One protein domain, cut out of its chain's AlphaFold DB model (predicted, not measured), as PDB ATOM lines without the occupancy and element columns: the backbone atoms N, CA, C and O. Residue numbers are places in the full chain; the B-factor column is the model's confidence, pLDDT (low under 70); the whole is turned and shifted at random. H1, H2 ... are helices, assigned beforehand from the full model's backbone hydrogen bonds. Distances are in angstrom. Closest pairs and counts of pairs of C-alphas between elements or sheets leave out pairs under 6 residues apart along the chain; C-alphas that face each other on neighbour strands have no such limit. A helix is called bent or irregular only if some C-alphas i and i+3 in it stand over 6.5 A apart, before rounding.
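Overview. This is residues 70 to 84 and 99 to 143 of the 367 residues of the protein "Hypothetical protein" of Didymodactylos carnosus (UniProt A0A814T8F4). A long kinked helix, H2, meets H1 near its first end and H3 near its last, each making a V with it, while residues 133 to 143 fold back from H3 towards the gap between H1 and H3. The printed part has 60 residues with three named helices, H1, H2, H3 in chain order, and no named strand: all helix. It is elongated, 38 by 22 by 17 A, and only just compact, close to loose, with a radius of gyration of the C-alphas of 12.5 A.

Arrangement. H1, residues 70 to 84, touches H2, residues 99 to 118, through H2's residues 99 to 103 alone; the closest C-alphas, of Thr 80 and Leu 100, are 5.9 A apart. They run opposite ways at a steep tilt of 49 degrees. H2 touches H3, residues 122 to 132, with residues 113 to 117 alone, closest at the C-alphas of Phe 117 and Gly 123, 4.1 A, opposite ways at a steep tilt of 46 degrees. H1 and H3 are apart. Every O i to N i+4 pair is within hydrogen-bond range in H1, 14 of 16 in H2, 4 of 7 in H3.

Along the chain. H1 begins at C-alpha 70 (-28.165, -25.467, -20.309) and is 21.0 A long. H2, 27.7 A, has a kink of 37 degrees near residue 112 and is only just irregular, C-alphas 109 and 112 being 6.7 A apart. H3, 15.7 A, is only just irregular, with C-alphas 124 and 127 6.8 A apart, and ends at C-alpha 132 (-45.227, -29.705, -12.643).

Size, cuts and confidence. The C-alphas farthest apart, of Ile 83 and Ile 121, are 38.3 A apart. Residues 85 to 98 are not printed, and C-alphas 84 and 99 are 11.6 A apart across the cut. The H2 to H3 link is tight. No printed residue is under 70 in pLDDT.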
ATOM      1  N   SER A  70     -28.265 -25.636 -18.849       92.56
ATOM      2  CA  SER A  70     -28.165 -25.467 -20.309       92.56
ATOM      3  C   SER A  70     -26.705 -25.411 -20.771       92.56
ATOM      4  O   SER A  70     -26.335 -26.022 -21.775       92.56
ATOM      5  N   LYS A  71     -25.840 -24.727 -20.010       94.62
ATOM      6  CA  LYS A  71     -24.394 -24.692 -20.273       94.62
ATOM      7  C   LYS A  71     -23.774 -26.090 -20.146       94.62
ATOM      8  O   LYS A  71     -22.941 -26.454 -20.976       94.62
ATOM      9  N   LEU A  72     -24.188 -26.870 -19.144       94.12
ATOM     10  CA  LEU A  72     -23.772 -28.263 -18.955       94.12
ATOM     11  C   LEU A  72     -24.232 -29.146 -20.121       94.12
ATOM     12  O   LEU A  72     -23.423 -29.874 -20.688       94.12
ATOM     13  N   LEU A  73     -25.488 -29.010 -20.558       94.44
ATOM     14  CA  LEU A  73     -26.022 -29.734 -21.716       94.44
ATOM     15  C   LEU A  73     -25.212 -29.452 -22.988       94.44
ATOM     16  O   LEU A  73     -24.886 -30.366 -23.744       94.44
ATOM     17  N   PHE A  74     -24.833 -28.192 -23.204       94.69
ATOM     18  CA  PHE A  74     -23.986 -27.806 -24.330       94.69
ATOM     19  C   PHE A  74     -22.555 -28.360 -24.215       94.69
ATOM     20  O   PHE A  74     -21.948 -28.727 -25.223       94.69
ATOM     21  N   SER A  75     -22.014 -28.459 -22.999       94.69
ATOM     22  CA  SER A  75     -20.733 -29.133 -22.749       94.69
ATOM     23  C   SER A  75     -20.809 -30.621 -23.108       94.69
ATOM     24  O   SER A  75     -19.959 -31.118 -23.850       94.69
ATOM     25  N   ASN A  76     -21.877 -31.303 -22.685       94.31
ATOM     26  CA  ASN A  76     -22.127 -32.708 -23.010       94.31
ATOM     27  C   ASN A  76     -22.288 -32.911 -24.526       94.31
ATOM     28  O   ASN A  76     -21.743 -33.857 -25.092       94.31
ATOM     29  N   TYR A  77     -22.958 -31.989 -25.224       95.06
ATOM     30  CA  TYR A  77     -23.020 -31.996 -26.690       95.06
ATOM     31  C   TYR A  77     -21.622 -31.948 -27.328       95.06
ATOM     32  O   TYR A  77     -21.323 -32.734 -28.228       95.06
ATOM     33  N   LYS A  78     -20.736 -31.063 -26.855       94.56
ATOM     34  CA  LYS A  78     -19.361 -30.982 -27.373       94.56
ATOM     35  C   LYS A  78     -18.589 -32.280 -27.146       94.56
ATOM     36  O   LYS A  78     -17.966 -32.768 -28.083       94.56
ATOM     37  N   GLN A  79     -18.659 -32.856 -25.947       92.31
ATOM     38  CA  GLN A  79     -18.004 -34.138 -25.662       92.31
ATOM     39  C   GLN A  79     -18.559 -35.273 -26.525       92.31
ATOM     40  O   GLN A  79     -17.791 -36.009 -27.136       92.31
ATOM     41  N   THR A  80     -19.882 -35.391 -26.654       92.31
ATOM     42  CA  THR A  80     -20.490 -36.438 -27.493       92.31
ATOM     43  C   THR A  80     -20.152 -36.278 -28.972       92.31
ATOM     44  O   THR A  80     -19.992 -37.282 -29.667       92.31
ATOM     45  N   LYS A  81     -19.994 -35.042 -29.462       92.94
ATOM     46  CA  LYS A  81     -19.487 -34.773 -30.811       92.94
ATOM     47  C   LYS A  81     -18.058 -35.301 -30.982       92.94
ATOM     48  O   LYS A  81     -17.822 -36.039 -31.933       92.94
ATOM     49  N   LEU A  82     -17.158 -35.013 -30.038       91.81
ATOM     50  CA  LEU A  82     -15.777 -35.517 -30.066       91.81
ATOM     51  C   LEU A  82     -15.727 -37.053 -30.048       91.81
ATOM     52  O   LEU A  82     -15.029 -37.649 -30.862       91.81
ATOM     53  N   ILE A  83     -16.523 -37.696 -29.188       90.44
ATOM     54  CA  ILE A  83     -16.613 -39.165 -29.115       90.44
ATOM     55  C   ILE A  83     -17.073 -39.754 -30.462       90.44
ATOM     56  O   ILE A  83     -16.536 -40.759 -30.922       90.44
ATOM     57  N   ARG A  84     -18.047 -39.122 -31.135       88.56
ATOM     58  CA  ARG A  84     -18.520 -39.564 -32.461       88.56
ATOM     59  C   ARG A  84     -17.480 -39.343 -33.563       88.56
ATOM     60  O   ARG A  84     -17.355 -40.180 -34.454       88.56
ATOM     61  N   LEU A  99     -22.517 -41.086 -21.164       92.38
ATOM     62  CA  LEU A  99     -22.685 -39.729 -21.668       92.38
ATOM     63  C   LEU A  99     -23.491 -39.678 -22.977       92.38
ATOM     64  O   LEU A  99     -24.390 -38.850 -23.117       92.38
ATOM     65  N   LEU A 100     -23.207 -40.558 -23.943       92.56
ATOM     66  CA  LEU A 100     -23.939 -40.612 -25.216       92.56
ATOM     67  C   LEU A 100     -25.412 -40.988 -25.038       92.56
ATOM     68  O   LEU A 100     -26.282 -40.402 -25.688       92.56
ATOM     69  N   THR A 101     -25.686 -41.980 -24.193       90.62
ATOM     70  CA  THR A 101     -27.047 -42.454 -23.916       90.62
ATOM     71  C   THR A 101     -27.834 -41.414 -23.125       90.62
ATOM     72  O   THR A 101     -28.953 -41.085 -23.520       90.62
ATOM     73  N   GLN A 102     -27.225 -40.816 -22.098       91.75
ATOM     74  CA  GLN A 102     -27.802 -39.716 -21.329       91.75
ATOM     75  C   GLN A 102     -28.099 -38.511 -22.222       91.75
ATOM     76  O   GLN A 102     -29.229 -38.039 -22.243       91.75
ATOM     77  N   PHE A 103     -27.138 -38.060 -23.035       93.31
ATOM     78  CA  PHE A 103     -27.344 -36.921 -23.932       93.31
ATOM     79  C   PHE A 103     -28.443 -37.185 -24.968       93.31
ATOM     80  O   PHE A 103     -29.250 -36.306 -25.264       93.31
ATOM     81  N   ARG A 104     -28.515 -38.407 -25.516       92.38
ATOM     82  CA  ARG A 104     -29.606 -38.789 -26.422       92.38
ATOM     83  C   ARG A 104     -30.961 -38.728 -25.714       92.38
ATOM     84  O   ARG A 104     -31.906 -38.205 -26.299       92.38
ATOM     85  N   SER A 105     -31.047 -39.248 -24.490       90.44
ATOM     86  CA  SER A 105     -32.261 -39.179 -23.672       90.44
ATOM     87  C   SER A 105     -32.662 -37.727 -23.401       90.44
ATOM     88  O   SER A 105     -33.791 -37.335 -23.682       90.44
ATOM     89  N   ASP A 106     -31.705 -36.896 -22.982       93.19
ATOM     90  CA  ASP A 106     -31.898 -35.472 -22.707       93.19
ATOM     91  C   ASP A 106     -32.421 -34.705 -23.929       93.19
ATOM     92  O   ASP A 106     -33.290 -33.847 -23.792       93.19
ATOM     93  N   LEU A 107     -31.937 -35.025 -25.134       92.31
ATOM     94  CA  LEU A 107     -32.455 -34.432 -26.368       92.31
ATOM     95  C   LEU A 107     -33.897 -34.854 -26.647       92.31
ATOM     96  O   LEU A 107     -34.722 -33.999 -26.951       92.31
ATOM     97  N   ILE A 108     -34.211 -36.148 -26.541       90.62
ATOM     98  CA  ILE A 108     -35.567 -36.662 -26.792       90.62
ATOM     99  C   ILE A 108     -36.563 -36.002 -25.837       90.62
ATOM    100  O   ILE A 108     -37.616 -35.530 -26.261       90.62
ATOM    101  N   VAL A 109     -36.190 -35.922 -24.562       88.62
ATOM    102  CA  VAL A 109     -36.978 -35.292 -23.506       88.62
ATOM    103  C   VAL A 109     -37.065 -33.769 -23.693       88.62
ATOM    104  O   VAL A 109     -38.097 -33.171 -23.401       88.62
ATOM    105  N   GLY A 110     -36.026 -33.128 -24.236       88.25
ATOM    106  CA  GLY A 110     -35.989 -31.688 -24.499       88.25
ATOM    107  C   GLY A 110     -36.773 -31.223 -25.734       88.25
ATOM    108  O   GLY A 110     -37.195 -30.066 -25.772       88.25
ATOM    109  N   ILE A 111     -37.007 -32.087 -26.732       89.94
ATOM    110  CA  ILE A 111     -37.711 -31.726 -27.981       89.94
ATOM    111  C   ILE A 111     -39.091 -31.094 -27.721       89.94
ATOM    112  O   ILE A 111     -39.338 -30.012 -28.261       89.94
ATOM    113  N   PRO A 112     -39.977 -31.680 -26.886       84.88
ATOM    114  CA  PRO A 112     -41.256 -31.060 -26.552       84.88
ATOM    115  C   PRO A 112     -41.098 -29.645 -25.985       84.88
ATOM    116  O   PRO A 112     -41.802 -28.736 -26.415       84.88
ATOM    117  N   PHE A 113     -40.123 -29.415 -25.102       84.25
ATOM    118  CA  PHE A 113     -39.892 -28.094 -24.510       84.25
ATOM    119  C   PHE A 113     -39.466 -27.065 -25.551       84.25
ATOM    120  O   PHE A 113     -40.015 -25.968 -25.580       84.25
ATOM    121  N   ILE A 114     -38.538 -27.424 -26.443       85.94
ATOM    122  CA  ILE A 114     -38.109 -26.543 -27.537       85.94
ATOM    123  C   ILE A 114     -39.292 -26.227 -28.460       85.94
ATOM    124  O   ILE A 114     -39.458 -25.081 -28.871       85.94
ATOM    125  N   SER A 115     -40.147 -27.217 -28.742       86.69
ATOM    126  CA  SER A 115     -41.333 -27.013 -29.579       86.69
ATOM    127  C   SER A 115     -42.343 -26.036 -28.962       86.69
ATOM    128  O   SER A 115     -42.920 -25.236 -29.697       86.69
ATOM    129  N   LEU A 116     -42.490 -26.007 -27.627       86.69
ATOM    130  CA  LEU A 116     -43.356 -25.036 -26.943       86.69
ATOM    131  C   LEU A 116     -42.888 -23.595 -27.178       86.69
ATOM    132  O   LEU A 116     -43.720 -22.712 -27.361       86.69
ATOM    133  N   PHE A 117     -41.574 -23.353 -27.217       84.00
ATOM    134  CA  PHE A 117     -41.022 -22.017 -27.469       84.00
ATOM    135  C   PHE A 117     -41.207 -21.532 -28.913       84.00
ATOM    136  O   PHE A 117     -41.144 -20.329 -29.146       84.00
ATOM    137  N   MET A 118     -41.451 -22.433 -29.871       87.38
ATOM    138  CA  MET A 118     -41.695 -22.060 -31.271       87.38
ATOM    139  C   MET A 118     -43.109 -21.523 -31.505       87.38
ATOM    140  O   MET A 118     -43.336 -20.799 -32.471       87.38
ATOM    141  N   ALA A 119     -44.058 -21.853 -30.628       87.75
ATOM    142  CA  ALA A 119     -45.423 -21.362 -30.709       87.75
ATOM    143  C   ALA A 119     -45.590 -20.091 -29.848       87.75
ATOM    144  O   ALA A 119     -45.442 -20.158 -28.618       87.75
ATOM    145  N   PRO A 120     -45.931 -18.931 -30.451       79.62
ATOM    146  CA  PRO A 120     -46.274 -17.725 -29.700       79.62
ATOM    147  C   PRO A 120     -47.373 -18.033 -28.672       79.62
ATOM    148  O   PRO A 120     -48.260 -18.839 -28.941       79.62
ATOM    149  N   ILE A 121     -47.319 -17.414 -27.488       84.38
ATOM    150  CA  ILE A 121     -48.227 -17.639 -26.338       84.38
ATOM    151  C   ILE A 121     -47.995 -18.978 -25.606       84.38
ATOM    152  O   ILE A 121     -47.864 -18.985 -24.381       84.38
ATOM    153  N   ILE A 122     -47.869 -20.100 -26.318       86.06
ATOM    154  CA  ILE A 122     -47.656 -21.426 -25.705       86.06
ATOM    155  C   ILE A 122     -46.296 -21.503 -24.999       86.06
ATOM    156  O   ILE A 122     -46.195 -22.120 -23.938       86.06
ATOM    157  N   GLY A 123     -45.269 -20.816 -25.506       83.38
ATOM    158  CA  GLY A 123     -43.945 -20.782 -24.878       83.38
ATOM    159  C   GLY A 123     -43.948 -20.323 -23.412       83.38
ATOM    160  O   GLY A 123     -43.121 -20.782 -22.625       83.38
ATOM    161  N   TYR A 124     -44.924 -19.506 -22.995       84.94
ATOM    162  CA  TYR A 124     -45.063 -19.082 -21.595       84.94
ATOM    163  C   TYR A 124     -45.492 -20.217 -20.651       84.94
ATOM    164  O   TYR A 124     -45.341 -20.090 -19.438       84.94
ATOM    165  N   THR A 125     -45.980 -21.342 -21.183       84.00
ATOM    166  CA  THR A 125     -46.327 -22.538 -20.397       84.00
ATOM    167  C   THR A 125     -45.115 -23.411 -20.064       84.00
ATOM    168  O   THR A 125     -45.187 -24.222 -19.141       84.00
ATOM    169  N   ALA A 126     -43.975 -23.238 -20.746       82.81
ATOM    170  CA  ALA A 126     -42.796 -24.079 -20.539       82.81
ATOM    171  C   ALA A 126     -42.245 -24.036 -19.094       82.81
ATOM    172  O   ALA A 126     -41.967 -25.105 -18.545       82.81
ATOM    173  N   PRO A 127     -42.143 -22.869 -18.415       80.44
ATOM    174  CA  PRO A 127     -41.757 -22.822 -17.003       80.44
ATOM    175  C   PRO A 127     -42.747 -23.547 -16.083       80.44
ATOM    176  O   PRO A 127     -42.336 -24.172 -15.106       80.44
ATOM    177  N   LEU A 128     -44.045 -23.496 -16.401       82.81
ATOM    178  CA  LEU A 128     -45.079 -24.197 -15.642       82.81
ATOM    179  C   LEU A 128     -44.940 -25.717 -15.807       82.81
ATOM    180  O   LEU A 128     -44.988 -26.450 -14.822       82.81
ATOM    181  N   LEU A 129     -44.690 -26.193 -17.029       80.75
ATOM    182  CA  LEU A 129     -44.458 -27.612 -17.297       80.75
ATOM    183  C   LEU A 129     -43.192 -28.125 -16.594       80.75
ATOM    184  O   LEU A 129     -43.214 -29.196 -15.991       80.75
ATOM    185  N   ALA A 130     -42.118 -27.331 -16.605       80.94
ATOM    186  CA  ALA A 130     -40.881 -27.629 -15.885       80.94
ATOM    187  C   ALA A 130     -41.093 -27.745 -14.364       80.94
ATOM    188  O   ALA A 130     -40.400 -28.517 -13.698       80.94
ATOM    189  N   PHE A 131     -42.057 -27.000 -13.817       81.19
ATOM    190  CA  PHE A 131     -42.423 -27.058 -12.405       81.19
ATOM    191  C   PHE A 131     -43.281 -28.286 -12.066       81.19
ATOM    192  O   PHE A 131     -43.016 -28.957 -11.071       81.19
ATOM    193  N   ILE A 132     -44.287 -28.596 -12.890       82.75
ATOM    194  CA  ILE A 132     -45.227 -29.705 -12.643       82.75
ATOM    195  C   ILE A 132     -44.555 -31.062 -12.869       82.75
ATOM    196  O   ILE A 132     -44.789 -32.012 -12.121       82.75
ATOM    197  N   ALA A 133     -43.721 -31.165 -13.904       84.69
ATOM    198  CA  ALA A 133     -43.247 -32.443 -14.410       84.69
ATOM    199  C   ALA A 133     -41.707 -32.466 -14.559       84.69
ATOM    200  O   ALA A 133     -41.187 -32.707 -15.651       84.69
ATOM    201  N   PRO A 134     -40.944 -32.257 -13.465       85.56
ATOM    202  CA  PRO A 134     -39.491 -32.081 -13.520       85.56
ATOM    203  C   PRO A 134     -38.727 -33.323 -14.004       85.56
ATOM    204  O   PRO A 134     -37.586 -33.202 -14.438       85.56
ATOM    205  N   ARG A 135     -39.344 -34.515 -13.974       86.00
ATOM    206  CA  ARG A 135     -38.780 -35.759 -14.538       86.00
ATOM    207  C   ARG A 135     -38.694 -35.753 -16.063       86.00
ATOM    208  O   ARG A 135     -37.911 -36.508 -16.625       86.00
ATOM    209  N   TYR A 136     -39.489 -34.913 -16.721       86.12
ATOM    210  CA  TYR A 136     -39.455 -34.736 -18.169       86.12
ATOM    211  C   TYR A 136     -38.566 -33.561 -18.567       86.12
ATOM    212  O   TYR A 136     -38.683 -33.055 -19.672       86.12
ATOM    213  N   LEU A 137     -37.679 -33.104 -17.687       89.94
ATOM    214  CA  LEU A 137     -36.622 -32.185 -18.072       89.94
ATOM    215  C   LEU A 137     -35.362 -32.975 -18.436       89.94
ATOM    216  O   LEU A 137     -35.115 -34.031 -17.848       89.94
ATOM    217  N   PRO A 138     -34.530 -32.456 -19.356       92.00
ATOM    218  CA  PRO A 138     -33.159 -32.918 -19.509       92.00
ATOM    219  C   PRO A 138     -32.471 -33.043 -18.147       92.00
ATOM    220  O   PRO A 138     -32.615 -32.169 -17.287       92.00
ATOM    221  N   SER A 139     -31.697 -34.105 -17.959       91.50
ATOM    222  CA  SER A 139     -31.071 -34.448 -16.681       91.50
ATOM    223  C   SER A 139     -30.194 -33.327 -16.108       91.50
ATOM    224  O   SER A 139     -30.135 -33.120 -14.896       91.50
ATOM    225  N   THR A 140     -29.581 -32.530 -16.980       92.75
ATOM    226  CA  THR A 140     -28.772 -31.355 -16.629       92.75
ATOM    227  C   THR A 140     -29.585 -30.184 -16.067       92.75
ATOM    228  O   THR A 140     -29.028 -29.336 -15.373       92.75
ATOM    229  N   LEU A 141     -30.890 -30.120 -16.350       92.31
ATOM    230  CA  LEU A 141     -31.805 -29.082 -15.862       92.31
ATOM    231  C   LEU A 141     -32.492 -29.473 -14.549       92.31
ATOM    232  O   LEU A 141     -33.099 -28.619 -13.902       92.31
ATOM    233  N   ILE A 142     -32.375 -30.730 -14.121       92.00
ATOM    234  CA  ILE A 142     -32.919 -31.206 -12.848       92.00
ATOM    235  C   ILE A 142     -32.142 -30.558 -11.698       92.00
ATOM    236  O   ILE A 142     -30.907 -30.529 -11.686       92.00
ATOM    237  N   THR A 143     -32.863 -30.013 -10.717       91.81
ATOM    238  CA  THR A 143     -32.222 -29.458  -9.518       91.81
ATOM    239  C   THR A 143     -31.671 -30.573  -8.621       91.81
ATOM    240  O   THR A 143     -32.256 -31.656  -8.555       91.81
TER     241      THR A 143